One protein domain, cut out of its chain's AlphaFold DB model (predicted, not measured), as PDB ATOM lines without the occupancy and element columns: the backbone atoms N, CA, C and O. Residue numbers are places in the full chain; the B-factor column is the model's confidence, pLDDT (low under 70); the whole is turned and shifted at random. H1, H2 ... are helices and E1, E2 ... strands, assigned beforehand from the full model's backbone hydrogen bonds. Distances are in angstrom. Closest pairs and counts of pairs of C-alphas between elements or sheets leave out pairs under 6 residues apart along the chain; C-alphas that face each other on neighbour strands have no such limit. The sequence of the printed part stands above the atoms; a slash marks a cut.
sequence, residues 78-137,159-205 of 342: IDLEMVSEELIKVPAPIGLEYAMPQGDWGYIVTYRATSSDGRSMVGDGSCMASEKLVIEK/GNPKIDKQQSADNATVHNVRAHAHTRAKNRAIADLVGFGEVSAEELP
ATOM      1  N   ILE A  78     179.891 341.611 280.169       98.00
ATOM      2  CA  ILE A  78     181.319 341.299 280.056       98.00
ATOM      3  C   ILE A  78     181.543 339.790 280.189       98.00
ATOM      4  O   ILE A  78     181.238 339.168 281.221       98.00
ATOM      5  N   ASP A  79     182.178 339.217 279.176       98.38
ATOM      6  CA  ASP A  79     182.654 337.843 279.185       98.38
ATOM      7  C   ASP A  79     184.035 337.742 279.827       98.38
ATOM      8  O   ASP A  79     184.870 338.632 279.707       98.38
ATOM      9  N   LEU A  80     184.262 336.647 280.556       98.31
ATOM     10  CA  LEU A  80     185.523 336.377 281.239       98.31
ATOM     11  C   LEU A  80     186.081 335.034 280.796       98.31
ATOM     12  O   LEU A  80     185.462 333.995 281.037       98.31
ATOM     13  N   GLU A  81     187.292 335.065 280.261       98.44
ATOM     14  CA  GLU A  81     188.050 333.894 279.843       98.44
ATOM     15  C   GLU A  81     189.316 333.769 280.695       98.44
ATOM     16  O   GLU A  81     190.014 334.752 280.942       98.44
ATOM     17  N   MET A  82     189.608 332.563 281.182       98.50
ATOM     18  CA  MET A  82     190.867 332.295 281.876       98.50
ATOM     19  C   MET A  82     191.956 332.060 280.834       98.50
ATOM     20  O   MET A  82     191.843 331.127 280.044       98.50
ATOM     21  N   VAL A  83     192.997 332.888 280.851       98.50
ATOM     22  CA  VAL A  83     194.101 332.817 279.883       98.50
ATOM     23  C   VAL A  83     195.196 331.883 280.386       98.50
ATOM     24  O   VAL A  83     195.676 331.030 279.645       98.50
ATOM     25  N   SER A  84     195.583 332.027 281.653       98.44
ATOM     26  CA  SER A  84     196.609 331.195 282.276       98.44
ATOM     27  C   SER A  84     196.361 331.044 283.772       98.44
ATOM     28  O   SER A  84     195.714 331.871 284.421       98.44
ATOM     29  N   GLU A  85     196.883 329.949 284.308       98.50
ATOM     30  CA  GLU A  85     196.974 329.678 285.732       98.50
ATOM     31  C   GLU A  85     198.292 328.953 285.988       98.50
ATOM     32  O   GLU A  85     198.582 327.938 285.353       98.50
ATOM     33  N   GLU A  86     199.068 329.460 286.935       98.31
ATOM     34  CA  GLU A  86     200.353 328.897 287.319       98.31
ATOM     35  C   GLU A  86     200.434 328.756 288.842       98.31
ATOM     36  O   GLU A  86     200.153 329.700 289.583       98.31
ATOM     37  N   LEU A  87     200.821 327.564 289.308       97.69
ATOM     38  CA  LEU A  87     201.203 327.328 290.699       97.69
ATOM     39  C   LEU A  87     202.689 327.649 290.852       97.69
ATOM     40  O   LEU A  87     203.531 326.976 290.259       97.69
ATOM     41  N   ILE A  88     203.009 328.603 291.716       97.69
ATOM     42  CA  ILE A  88     204.383 329.012 292.001       97.69
ATOM     43  C   ILE A  88     204.765 328.541 293.398       97.69
ATOM     44  O   ILE A  88     203.968 328.607 294.333       97.69
ATOM     45  N   LYS A  89     206.003 328.065 293.535       96.56
ATOM     46  CA  LYS A  89     206.632 327.729 294.813       96.56
ATOM     47  C   LYS A  89     207.899 328.557 294.955       96.56
ATOM     48  O   LYS A  89     208.731 328.562 294.051       96.56
ATOM     49  N   VAL A  90     208.036 329.247 296.077       95.25
ATOM     50  CA  VAL A  90     209.186 330.094 296.396       95.25
ATOM     51  C   VAL A  90     209.735 329.714 297.771       95.25
ATOM     52  O   VAL A  90     209.017 329.126 298.581       95.25
ATOM     53  N   PRO A  91     211.005 330.024 298.075       94.88
ATOM     54  CA  PRO A  91     211.500 329.920 299.442       94.88
ATOM     55  C   PRO A  91     210.604 330.703 300.411       94.88
ATOM     56  O   PRO A  91     210.007 331.711 300.030       94.88
ATOM     57  N   ALA A  92     210.498 330.239 301.656       87.56
ATOM     58  CA  ALA A  92     209.708 330.937 302.661       87.56
ATOM     59  C   ALA A  92     210.223 332.382 302.835       87.56
ATOM     60  O   ALA A  92     211.439 332.597 302.797       87.56
ATOM     61  N   PRO A  93     209.337 333.375 303.025       84.50
ATOM     62  CA  PRO A  93     209.745 334.730 303.354       84.50
ATOM     63  C   PRO A  93     210.601 334.749 304.619       84.50
ATOM     64  O   PRO A  93     210.382 333.950 305.531       84.50
ATOM     65  N   ILE A  94     211.529 335.706 304.688       82.75
ATOM     66  CA  ILE A  94     212.405 335.886 305.849       82.75
ATOM     67  C   ILE A  94     211.558 336.026 307.119       82.75
ATOM     68  O   ILE A  94     210.689 336.900 307.198       82.75
ATOM     69  N   GLY A  95     211.823 335.179 308.114       80.69
ATOM     70  CA  GLY A  95     211.093 335.138 309.383       80.69
ATOM     71  C   GLY A  95     209.859 334.228 309.389       80.69
ATOM     72  O   GLY A  95     209.161 334.172 310.402       80.69
ATOM     73  N   LEU A  96     209.575 333.518 308.290       79.81
ATOM     74  CA  LEU A  96     208.500 332.523 308.190       79.81
ATOM     75  C   LEU A  96     208.990 331.111 307.864       79.81
ATOM     76  O   LEU A  96     208.176 330.216 307.633       79.81
ATOM     77  N   GLU A  97     210.297 330.873 307.910       86.38
ATOM     78  CA  GLU A  97     210.916 329.585 307.590       86.38
ATOM     79  C   GLU A  97     210.402 328.462 308.502       86.38
ATOM     80  O   GLU A  97     210.175 327.345 308.046       86.38
ATOM     81  N   TYR A  98     210.145 328.765 309.779       79.00
ATOM     82  CA  TYR A  98     209.582 327.801 310.730       79.00
ATOM     83  C   TYR A  98     208.098 327.500 310.470       79.00
ATOM     84  O   TYR A  98     207.649 326.367 310.637       79.00
ATOM     85  N   ALA A  99     207.329 328.509 310.049       76.19
ATOM     86  CA  ALA A  99     205.904 328.358 309.758       76.19
ATOM     87  C   ALA A  99     205.660 327.640 308.420       76.19
ATOM     88  O   ALA A  99     204.635 326.981 308.248       76.19
ATOM     89  N   MET A 100     206.600 327.759 307.478       81.19
ATOM     90  CA  MET A 100     206.514 327.203 306.128       81.19
ATOM     91  C   MET A 100     207.828 326.508 305.734       81.19
ATOM     92  O   MET A 100     208.538 326.973 304.840       81.19
ATOM     93  N   PRO A 101     208.164 325.357 306.347       82.31
ATOM     94  CA  PRO A 101     209.444 324.682 306.113       82.31
ATOM     95  C   PRO A 101     209.610 324.170 304.673       82.31
ATOM     96  O   PRO A 101     210.726 323.927 304.225       82.31
ATOM     97  N   GLN A 102     208.508 324.006 303.934       89.44
ATOM     98  CA  GLN A 102     208.510 323.583 302.527       89.44
ATOM     99  C   GLN A 102     208.602 324.757 301.536       89.44
ATOM    100  O   GLN A 102     208.538 324.538 300.327       89.44
ATOM    101  N   GLY A 103     208.747 325.987 302.035       91.56
ATOM    102  CA  GLY A 103     208.624 327.206 301.245       91.56
ATOM    103  C   GLY A 103     207.195 327.749 301.203       91.56
ATOM    104  O   GLY A 103     206.249 327.121 301.683       91.56
ATOM    105  N   ASP A 104     207.054 328.940 300.632       94.31
ATOM    106  CA  ASP A 104     205.761 329.556 300.347       94.31
ATOM    107  C   ASP A 104     205.294 329.142 298.948       94.31
ATOM    108  O   ASP A 104     206.079 328.775 298.069       94.31
ATOM    109  N   TRP A 105     203.990 329.155 298.736       95.12
ATOM    110  CA  TRP A 105     203.397 328.760 297.468       95.12
ATOM    111  C   TRP A 105     202.184 329.623 297.178       95.12
ATOM    112  O   TRP A 105     201.548 330.159 298.080       95.12
ATOM    113  N   GLY A 106     201.846 329.773 295.908       96.81
ATOM    114  CA  GLY A 106     200.744 330.626 295.503       96.81
ATOM    115  C   GLY A 106     200.318 330.381 294.075       96.81
ATOM    116  O   GLY A 106     200.917 329.583 293.359       96.81
ATOM    117  N   TYR A 107     199.269 331.080 293.668       98.00
ATOM    118  CA  TYR A 107     198.779 331.039 292.297       98.00
ATOM    119  C   TYR A 107     198.967 332.400 291.643       98.00
ATOM    120  O   TYR A 107     198.659 333.417 292.270       98.00
ATOM    121  N   ILE A 108     199.413 332.405 290.388       98.00
ATOM    122  CA  ILE A 108     199.274 333.533 289.464       98.00
ATOM    123  C   ILE A 108     198.239 333.135 288.422       98.00
ATOM    124  O   ILE A 108     198.329 332.072 287.811       98.00
ATOM    125  N   VAL A 109     197.219 333.967 288.263       98.38
ATOM    126  CA  VAL A 109     196.095 333.709 287.371       98.38
ATOM    127  C   VAL A 109     195.869 334.930 286.501       98.38
ATOM    128  O   VAL A 109     195.807 336.047 287.013       98.38
ATOM    129  N   THR A 110     195.666 334.708 285.209       98.44
ATOM    130  CA  THR A 110     195.385 335.762 284.237       98.44
ATOM    131  C   THR A 110     194.003 335.549 283.636       98.44
ATOM    132  O   THR A 110     193.675 334.459 283.155       98.44
ATOM    133  N   TYR A 111     193.179 336.593 283.650       98.50
ATOM    134  CA  TYR A 111     191.875 336.608 282.986       98.50
ATOM    135  C   TYR A 111     191.832 337.652 281.885       98.50
ATOM    136  O   TYR A 111     192.374 338.742 282.037       98.50
ATOM    137  N   ARG A 112     191.109 337.342 280.813       98.56
ATOM    138  CA  ARG A 112     190.695 338.300 279.794       98.56
ATOM    139  C   ARG A 112     189.227 338.636 279.998       98.56
ATOM    140  O   ARG A 112     188.389 337.737 280.028       98.56
ATOM    141  N   ALA A 113     188.933 339.919 280.142       98.44
ATOM    142  CA  ALA A 113     187.586 340.453 280.067       98.44
ATOM    143  C   ALA A 113     187.330 340.935 278.641       98.44
ATOM    144  O   ALA A 113     188.173 341.643 278.094       98.44
ATOM    145  N   THR A 114     186.188 340.572 278.061       98.44
ATOM    146  CA  THR A 114     185.775 340.997 276.717       98.44
ATOM    147  C   THR A 114     184.378 341.600 276.789       98.44
ATOM    148  O   THR A 114     183.473 340.987 277.351       98.44
ATOM    149  N   SER A 115     184.198 342.809 276.263       97.75
ATOM    150  CA  SER A 115     182.888 343.458 276.157       97.75
ATOM    151  C   SER A 115     182.165 343.040 274.878       97.75
ATOM    152  O   SER A 115     182.759 342.506 273.942       97.75
ATOM    153  N   SER A 116     180.864 343.317 274.817       96.38
ATOM    154  CA  SER A 116     180.015 342.998 273.662       96.38
ATOM    155  C   SER A 116     180.425 343.700 272.358       96.38
ATOM    156  O   SER A 116     180.074 343.231 271.279       96.38
ATOM    157  N   ASP A 117     181.191 344.790 272.438       94.19
ATOM    158  CA  ASP A 117     181.784 345.487 271.289       94.19
ATOM    159  C   ASP A 117     183.122 344.871 270.822       94.19
ATOM    160  O   ASP A 117     183.743 345.370 269.883       94.19
ATOM    161  N   GLY A 118     183.576 343.793 271.470       95.75
ATOM    162  CA  GLY A 118     184.804 343.070 271.145       95.75
ATOM    163  C   GLY A 118     186.081 343.662 271.745       95.75
ATOM    164  O   GLY A 118     187.159 343.098 271.535       95.75
ATOM    165  N   ARG A 119     186.009 344.766 272.507       96.00
ATOM    166  CA  ARG A 119     187.178 345.244 273.263       96.00
ATOM    167  C   ARG A 119     187.524 344.235 274.342       96.00
ATOM    168  O   ARG A 119     186.647 343.611 274.932       96.00
ATOM    169  N   SER A 120     188.815 344.081 274.609       97.81
ATOM    170  CA  SER A 120     189.270 343.199 275.673       97.81
ATOM    171  C   SER A 120     190.415 343.803 276.466       97.81
ATOM    172  O   SER A 120     191.227 344.550 275.924       97.81
ATOM    173  N   MET A 121     190.458 343.465 277.753       97.75
ATOM    174  CA  MET A 121     191.554 343.781 278.666       97.75
ATOM    175  C   MET A 121     191.948 342.532 279.442       97.75
ATOM    176  O   MET A 121     191.127 341.642 279.682       97.75
ATOM    177  N   VAL A 122     193.216 342.463 279.826       98.00
ATOM    178  CA  VAL A 122     193.781 341.353 280.588       98.00
ATOM    179  C   VAL A 122     194.096 341.837 281.996       98.00
ATOM    180  O   VAL A 122     194.689 342.896 282.159       98.00
ATOM    181  N   GLY A 123     193.695 341.060 282.999       96.56
ATOM    182  CA  GLY A 123     193.976 341.328 284.402       96.56
ATOM    183  C   GLY A 123     194.632 340.133 285.075       96.56
ATOM    184  O   GLY A 123     194.121 339.010 285.021       96.56
ATOM    185  N   ASP A 124     195.745 340.405 285.748       97.75
ATOM    186  CA  ASP A 124     196.489 339.421 286.526       97.75
ATOM    187  C   ASP A 124     196.108 339.481 288.002       97.75
ATOM    188  O   ASP A 124     195.902 340.556 288.574       97.75
ATOM    189  N   GLY A 125     196.057 338.323 288.648       96.50
ATOM    190  CA  GLY A 125     195.851 338.190 290.081       96.50
ATOM    191  C   GLY A 125     196.788 337.147 290.654       96.50
ATOM    192  O   GLY A 125     196.810 336.007 290.198       96.50
ATOM    193  N   SER A 126     197.527 337.528 291.689       96.94
ATOM    194  CA  SER A 126     198.342 336.609 292.472       96.94
ATOM    195  C   SER A 126     197.783 336.467 293.880       96.94
ATOM    196  O   SER A 126     197.114 337.374 294.384       96.94
ATOM    197  N   CYS A 127     198.022 335.329 294.521       96.19
ATOM    198  CA  CYS A 127     197.863 335.194 295.965       96.19
ATOM    199  C   CYS A 127     198.816 334.120 296.477       96.19
ATOM    200  O   CYS A 127     198.806 333.000 295.960       96.19
ATOM    201  N   MET A 128     199.610 334.471 297.484       95.12
ATOM    202  CA  MET A 128     200.487 333.537 298.187       95.12
ATOM    203  C   MET A 128     199.803 332.968 299.434       95.12
ATOM    204  O   MET A 128     198.942 333.615 300.039       95.12
ATOM    205  N   ALA A 129     200.196 331.768 299.849       92.06
ATOM    206  CA  ALA A 129     199.726 331.140 301.076       92.06
ATOM    207  C   ALA A 129     200.103 331.981 302.299       92.06
ATOM    208  O   ALA A 129     199.277 332.156 303.198       92.06
ATOM    209  N   SER A 130     201.288 332.598 302.283       89.50
ATOM    210  CA  SER A 130     201.719 333.558 303.304       89.50
ATOM    211  C   SER A 130     200.768 334.743 303.505       89.50
ATOM    212  O   SER A 130     200.598 335.191 304.635       89.50
ATOM    213  N   GLU A 131     200.066 335.211 302.465       88.31
ATOM    214  CA  GLU A 131     199.064 336.286 302.591       88.31
ATOM    215  C   GLU A 131     197.812 335.857 303.367       88.31
ATOM    216  O   GLU A 131     197.017 336.695 303.803       88.31
ATOM    217  N   LYS A 132     197.595 334.545 303.501       86.38
ATOM    218  CA  LYS A 132     196.481 333.960 304.256       86.38
ATOM    219  C   LYS A 132     196.865 333.573 305.674       86.38
ATOM    220  O   LYS A 132     195.973 333.300 306.476       86.38
ATOM    221  N   LEU A 133     198.157 333.585 305.994       80.81
ATOM    222  CA  LEU A 133     198.620 333.341 307.348       80.81
ATOM    223  C   LEU A 133     198.278 334.549 308.220       80.81
ATOM    224  O   LEU A 133     198.784 335.655 308.035       80.81
ATOM    225  N   VAL A 134     197.412 334.322 309.204       67.06
ATOM    226  CA  VAL A 134     197.205 335.271 310.294       67.06
ATOM    227  C   VAL A 134     198.374 335.091 311.252       67.06
ATOM    228  O   VAL A 134     198.377 334.199 312.094       67.06
ATOM    229  N   ILE A 135     199.404 335.912 311.077       63.66
ATOM    230  CA  ILE A 135     200.433 336.073 312.101       63.66
ATOM    231  C   ILE A 135     199.875 337.124 313.048       63.66
ATOM    232  O   ILE A 135     199.811 338.304 312.690       63.66
ATOM    233  N   GLU A 136     199.421 336.699 314.223       57.62
ATOM    234  CA  GLU A 136     199.052 337.618 315.294       57.62
ATOM    235  C   GLU A 136     200.311 338.424 315.652       57.62
ATOM    236  O   GLU A 136     201.269 337.927 316.246       57.62
ATOM    237  N   LYS A 137     200.387 339.649 315.120       50.31
ATOM    238  CA  LYS A 137     201.550 340.519 315.263       50.31
ATOM    239  C   LYS A 137     201.524 341.149 316.647       50.31
ATOM    240  O   LYS A 137     201.163 342.313 316.767       50.31
ATOM    241  N   GLY A 159     209.948 329.422 323.378       62.19
ATOM    242  CA  GLY A 159     210.237 330.780 322.915       62.19
ATOM    243  C   GLY A 159     209.861 331.041 321.455       62.19
ATOM    244  O   GLY A 159     210.290 332.050 320.898       62.19
ATOM    245  N   ASN A 160     209.061 330.166 320.834       60.28
ATOM    246  CA  ASN A 160     208.530 330.401 319.493       60.28
ATOM    247  C   ASN A 160     207.157 331.080 319.576       60.28
ATOM    248  O   ASN A 160     206.374 330.755 320.471       60.28
ATOM    249  N   PRO A 161     206.797 331.969 318.634       58.72
ATOM    250  CA  PRO A 161     205.449 332.520 318.570       58.72
ATOM    251  C   PRO A 161     204.407 331.395 318.420       58.72
ATOM    252  O   PRO A 161     204.493 330.555 317.520       58.72
ATOM    253  N   LYS A 162     203.397 331.389 319.295       57.00
ATOM    254  CA  LYS A 162     202.155 330.620 319.193       57.00
ATOM    255  C   LYS A 162     201.390 331.139 317.991       57.00
ATOM    256  O   LYS A 162     200.516 331.989 318.089       57.00
ATOM    257  N   ILE A 163     201.726 330.594 316.837       55.38
ATOM    258  CA  ILE A 163     200.818 330.593 315.705       55.38
ATOM    259  C   ILE A 163     199.591 329.813 316.182       55.38
ATOM    260  O   ILE A 163     199.745 328.664 316.612       55.38
ATOM    261  N   ASP A 164     198.394 330.402 316.135       54.84
ATOM    262  CA  ASP A 164     197.171 329.602 316.200       54.84
ATOM    263  C   ASP A 164     197.159 328.720 314.943       54.84
ATOM    264  O   ASP A 164     196.741 329.110 313.844       54.84
ATOM    265  N   LYS A 165     197.790 327.548 315.077       52.34
ATOM    266  CA  LYS A 165     198.058 326.614 313.981       52.34
ATOM    267  C   LYS A 165     196.761 326.177 313.314       52.34
ATOM    268  O   LYS A 165     196.779 325.863 312.130       52.34
ATOM    269  N   GLN A 166     195.651 326.187 314.051       52.72
ATOM    270  CA  GLN A 166     194.355 325.774 313.538       52.72
ATOM    271  C   GLN A 166     193.803 326.838 312.577       52.72
ATOM    272  O   GLN A 166     193.542 326.554 311.411       52.72
ATOM    273  N   GLN A 167     193.729 328.097 313.021       52.72
ATOM    274  CA  GLN A 167     193.111 329.170 312.235       52.72
ATOM    275  C   GLN A 167     193.963 329.598 311.023       52.72
ATOM    276  O   GLN A 167     193.435 330.029 309.995       52.72
ATOM    277  N   SER A 168     195.288 329.463 311.118       56.12
ATOM    278  CA  SER A 168     196.217 329.748 310.014       56.12
ATOM    279  C   SER A 168     196.225 328.652 308.938       56.12
ATOM    280  O   SER A 168     196.233 328.978 307.748       56.12
ATOM    281  N   ALA A 169     196.141 327.373 309.324       59.94
ATOM    282  CA  ALA A 169     196.056 326.256 308.380       59.94
ATOM    283  C   ALA A 169     194.721 326.236 307.616       59.94
ATOM    284  O   ALA A 169     194.706 325.993 306.406       59.94
ATOM    285  N   ASP A 170     193.617 326.567 308.290       63.62
ATOM    286  CA  ASP A 170     192.283 326.582 307.677       63.62
ATOM    287  C   ASP A 170     192.119 327.725 306.655       63.62
ATOM    288  O   ASP A 170     191.397 327.600 305.659       63.62
ATOM    289  N   ASN A 171     192.830 328.840 306.848       70.69
ATOM    290  CA  ASN A 171     192.767 329.988 305.945       70.69
ATOM    291  C   ASN A 171     193.681 329.845 304.720       70.69
ATOM    292  O   ASN A 171     193.287 330.260 303.626       70.69
ATOM    293  N   ALA A 172     194.849 329.216 304.864       82.69
ATOM    294  CA  ALA A 172     195.830 329.025 303.793       82.69
ATOM    295  C   ALA A 172     195.621 327.731 302.980       82.69
ATOM    296  O   ALA A 172     196.570 327.153 302.454       82.69
ATOM    297  N   THR A 173     194.381 327.252 302.845       90.06
ATOM    298  CA  THR A 173     194.097 326.087 301.993       90.06
ATOM    299  C   THR A 173     194.360 326.394 300.515       90.06
ATOM    300  O   THR A 173     194.157 327.519 300.051       90.06
ATOM    301  N   VAL A 174     194.731 325.365 299.740       92.50
ATOM    302  CA  VAL A 174     194.887 325.446 298.270       92.50
ATOM    303  C   VAL A 174     193.668 326.092 297.618       92.50
ATOM    304  O   VAL A 174     193.807 326.961 296.759       92.50
ATOM    305  N   HIS A 175     192.469 325.727 298.079       94.25
ATOM    306  CA  HIS A 175     191.224 326.308 297.592       94.25
ATOM    307  C   HIS A 175     191.150 327.821 297.828       94.25
ATOM    308  O   HIS A 175     190.845 328.559 296.893       94.25
ATOM    309  N   ASN A 176     191.448 328.290 299.042       92.56
ATOM    310  CA  ASN A 176     191.333 329.705 299.397       92.56
ATOM    311  C   ASN A 176     192.356 330.571 298.662       92.56
ATOM    312  O   ASN A 176     191.992 331.617 298.121       92.56
ATOM    313  N   VAL A 177     193.616 330.133 298.615       94.69
ATOM    314  CA  VAL A 177     194.697 330.854 297.926       94.69
ATOM    315  C   VAL A 177     194.379 330.963 296.433       94.69
ATOM    316  O   VAL A 177     194.335 332.069 295.885       94.69
ATOM    317  N   ARG A 178     194.020 329.839 295.798       96.69
ATOM    318  CA  ARG A 178     193.610 329.799 294.388       96.69
ATOM    319  C   ARG A 178     192.391 330.685 294.127       96.69
ATOM    320  O   ARG A 178     192.420 331.548 293.251       96.69
ATOM    321  N   ALA A 179     191.317 330.535 294.906       95.75
ATOM    322  CA  ALA A 179     190.082 331.305 294.727       95.75
ATOM    323  C   ALA A 179     190.291 332.820 294.886       95.75
ATOM    324  O   ALA A 179     189.615 333.615 294.213       95.75
ATOM    325  N   HIS A 180     191.222 333.232 295.751       94.88
ATOM    326  CA  HIS A 180     191.568 334.639 295.941       94.88
ATOM    327  C   HIS A 180     192.342 335.196 294.744       94.88
ATOM    328  O   HIS A 180     191.972 336.262 294.252       94.88
ATOM    329  N   ALA A 181     193.319 334.449 294.215       96.75
ATOM    330  CA  ALA A 181     194.034 334.811 292.986       96.75
ATOM    331  C   ALA A 181     193.066 334.988 291.799       96.75
ATOM    332  O   ALA A 181     193.051 336.045 291.169       96.75
ATOM    333  N   HIS A 182     192.147 334.033 291.580       97.75
ATOM    334  CA  HIS A 182     191.092 334.170 290.563       97.75
ATOM    335  C   HIS A 182     190.208 335.403 290.785       97.75
ATOM    336  O   HIS A 182     189.792 336.042 289.822       97.75
ATOM    337  N   THR A 183     189.846 335.708 292.034       96.44
ATOM    338  CA  THR A 183     188.978 336.860 292.321       96.44
ATOM    339  C   THR A 183     189.703 338.169 292.000       96.44
ATOM    340  O   THR A 183     189.109 339.021 291.345       96.44
ATOM    341  N   ARG A 184     190.985 338.302 292.372       95.69
ATOM    342  CA  ARG A 184     191.816 339.468 292.022       95.69
ATOM    343  C   ARG A 184     191.948 339.637 290.508       95.69
ATOM    344  O   ARG A 184     191.629 340.705 290.001       95.69
ATOM    345  N   ALA A 185     192.305 338.567 289.795       97.25
ATOM    346  CA  ALA A 185     192.486 338.588 288.343       97.25
ATOM    347  C   ALA A 185     191.212 339.032 287.607       97.25
ATOM    348  O   ALA A 185     191.246 339.923 286.763       97.25
ATOM    349  N   LYS A 186     190.057 338.460 287.979       97.56
ATOM    350  CA  LYS A 186     188.759 338.819 287.385       97.56
ATOM    351  C   LYS A 186     188.373 340.264 287.668       97.56
ATOM    352  O   LYS A 186     187.936 340.951 286.752       97.56
ATOM    353  N   ASN A 187     188.507 340.712 288.918       96.06
ATOM    354  CA  ASN A 187     188.142 342.077 289.291       96.06
ATOM    355  C   ASN A 187     189.023 343.089 288.553       96.06
ATOM    356  O   ASN A 187     188.495 344.070 288.045       96.06
ATOM    357  N   ARG A 188     190.327 342.811 288.424       95.25
ATOM    358  CA  ARG A 188     191.269 343.656 287.685       95.25
ATOM    359  C   ARG A 188     190.958 343.692 286.189       95.25
ATOM    360  O   ARG A 188     190.793 344.771 285.640       95.25
ATOM    361  N   ALA A 189     190.736 342.532 285.565       96.75
ATOM    362  CA  ALA A 189     190.365 342.460 284.151       96.75
ATOM    363  C   ALA A 189     189.076 343.248 283.853       96.75
ATOM    364  O   ALA A 189     189.004 343.963 282.857       96.75
ATOM    365  N   ILE A 190     188.066 343.149 284.731       96.69
ATOM    366  CA  ILE A 190     186.833 343.940 284.612       96.69
ATOM    367  C   ILE A 190     187.133 345.428 284.806       96.69
ATOM    368  O   ILE A 190     186.712 346.218 283.969       96.69
ATOM    369  N   ALA A 191     187.831 345.806 285.881       94.69
ATOM    370  CA  ALA A 191     188.120 347.198 286.232       94.69
ATOM    371  C   ALA A 191     188.891 347.929 285.126       94.69
ATOM    372  O   ALA A 191     188.529 349.058 284.785       94.69
ATOM    373  N   ASP A 192     189.884 347.263 284.536       94.69
ATOM    374  CA  ASP A 192     190.689 347.789 283.434       94.69
ATOM    375  C   ASP A 192     189.871 347.895 282.141       94.69
ATOM    376  O   ASP A 192     190.003 348.878 281.415       94.69
ATOM    377  N   LEU A 193     188.989 346.922 281.865       95.81
ATOM    378  CA  LEU A 193     188.099 346.972 280.700       95.81
ATOM    379  C   LEU A 193     187.105 348.125 280.792       95.81
ATOM    380  O   LEU A 193     186.893 348.826 279.803       95.81
ATOM    381  N   VAL A 194     186.478 348.309 281.957       94.44
ATOM    382  CA  VAL A 194     185.498 349.382 282.112       94.44
ATOM    383  C   VAL A 194     186.187 350.740 282.214       94.44
ATOM    384  O   VAL A 194     185.655 351.700 281.665       94.44
ATOM    385  N   GLY A 195     187.347 350.826 282.875       89.62
ATOM    386  CA  GLY A 195     188.087 352.071 283.093       89.62
ATOM    387  C   GLY A 195     187.876 352.741 284.460       89.62
ATOM    388  O   GLY A 195     188.184 353.924 284.592       89.62
ATOM    389  N   PHE A 196     187.381 352.036 285.493       83.44
ATOM    390  CA  PHE A 196     187.115 352.634 286.822       83.44
ATOM    391  C   PHE A 196     188.403 352.951 287.598       83.44
ATOM    392  O   PHE A 196     188.331 353.614 288.628       83.44
ATOM    393  N   GLY A 197     189.573 352.520 287.107       67.88
ATOM    394  CA  GLY A 197     190.896 352.992 287.544       67.88
ATOM    395  C   GLY A 197     191.272 352.703 289.002       67.88
ATOM    396  O   GLY A 197     192.313 353.164 289.468       67.88
ATOM    397  N   GLU A 198     190.448 351.958 289.738       71.19
ATOM    398  CA  GLU A 198     190.629 351.700 291.163       71.19
ATOM    399  C   GLU A 198     190.997 350.239 291.447       71.19
ATOM    400  O   GLU A 198     190.440 349.298 290.881       71.19
ATOM    401  N   VAL A 199     191.928 350.066 292.386       67.75
ATOM    402  CA  VAL A 199     192.363 348.773 292.920       67.75
ATOM    403  C   VAL A 199     191.213 348.109 293.692       67.75
ATOM    404  O   VAL A 199     190.525 348.760 294.476       67.75
ATOM    405  N   SER A 200     190.997 346.804 293.505       71.44
ATOM    406  CA  SER A 200     189.926 346.064 294.193       71.44
ATOM    407  C   SER A 200     190.238 345.845 295.682       71.44
ATOM    408  O   SER A 200     191.392 345.634 296.057       71.44
ATOM    409  N   ALA A 201     189.213 345.799 296.546       73.00
ATOM    410  CA  ALA A 201     189.373 345.609 298.001       73.00
ATOM    411  C   ALA A 201     190.129 344.320 298.390       73.00
ATOM    412  O   ALA A 201     190.595 344.156 299.519       73.00
ATOM    413  N   GLU A 202     190.178 343.343 297.490       69.69
ATOM    414  CA  GLU A 202     190.841 342.046 297.613       69.69
ATOM    415  C   GLU A 202     192.363 342.124 297.536       69.69
ATOM    416  O   GLU A 202     193.025 341.162 297.932       69.69
ATOM    417  N   GLU A 203     192.921 343.241 297.077       69.06
ATOM    418  CA  GLU A 203     194.368 343.489 297.007       69.06
ATOM    419  C   GLU A 203     194.940 344.080 298.296       69.06
ATOM    420  O   GLU A 203     196.153 344.185 298.455       69.06
ATOM    421  N   LEU A 204     194.076 344.437 299.241       75.38
ATOM    422  CA  LEU A 204     194.513 344.998 300.507       75.38
ATOM    423  C   LEU A 204     194.889 343.892 301.491       75.38
ATOM    424  O   LEU A 204     194.207 342.860 301.546       75.38
ATOM    425  N   PRO A 205     195.944 344.104 302.298       62.94
ATOM    426  CA  PRO A 205     196.323 343.160 303.335       62.94
ATOM    427  C   PRO A 205     195.164 342.979 304.318       62.94
ATOM    428  O   PRO A 205     194.476 343.936 304.682       62.94
TER     429      PRO A 205
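Overview. This is residues 78 to 137 and 159 to 205 of the 342 residues of an uncharacterized protein of viral metagenome (UniProt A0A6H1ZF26). Picture one long, twisted sheet of three strands, E1, E2 and E3, with the long helix H3 packed on one of its faces and the other face bare. Past one end of the sheet lie the small helix H2 and the loop of residues 91 to 103, and residues 159 to 164 reach out beyond H2, while residues 195 to 205, the last of the printed part, fold back after H3. The printed part has 107 residues, with three named strands and three named helices in the order E1 E2 E3 H1 H2 H3; the sheet's order is E1, E2, E3, antiparallel, and the class is mixed, helices and strands. The whole is loose, with a radius of gyration of the C-alphas of 16.3 A and spans of 60 by 23 by 22 A.

Arrangement. Start with E1, residues 79 to 90, and E2, residues 104 to 114, an antiparallel hairpin at 164 degrees; look at N 81 and O 112, 2.9 A apart, and N 90 and O 104, 2.8 A, both within hydrogen-bond range. E2 and E3, residues 120 to 128, form the next hairpin, at 166 degrees, where N 109 and O 125 are 2.8 A apart. The three make a meander, each strand the antiparallel neighbour of the one before, with E1 and E3 as edge strands. H1, residues 129 to 132, only grazes the sheet, with residues 129 to 131. H2, residues 165 to 171, is not on the sheet; it is close to H1 but not clearly touching, the closest C-alphas being those of Lys 132 and Asn 171, 5.7 A apart. H3, residues 174 to 194, is on one face of the sheet, giving two layers, a helix and a sheet; its closest C-alphas to E3 are Ala 189 and Gly 123, 3.8 A, and to E2 Ala 189 and Ala 113, 5.3 A. With residues 174 to 177 alone H3 only just touches H1, with 3 pairs of C-alphas within 8 A, the closest being Val 177 and Ala 129, 5.9 A. H2 and H3 meet only through their link. In H2 and H3 every O i to N i+4 pair is within hydrogen-bond range; H1 is too short for such a pair.

Along the chain. Find C-alpha 79 at (182.654, 337.843, 279.185); from there E1 runs 32.6 A to C-alpha 90. E2 covers 33.0 A, E3 26.9 A, H1 5.3 A and H2 10.2 A. H3 runs 30.4 A, from C-alpha 174 at (194.887, 325.446, 298.270) to C-alpha 194 at (185.498, 349.382, 282.112).

Size, cuts and confidence. The two C-alphas farthest apart are those of Asp 117 and Gly 159, 60.8 A. Residues 138 to 158 are not printed, and C-alphas 137 and 159 are 15.1 A apart across this cut. The link E1 to E2 is long, with 13 residues. Look for pLDDT under 70 at residues 134 to 137, 159 to 170, 197, 199, 202 to 203 and 205; the mean of the printed part is 86.1.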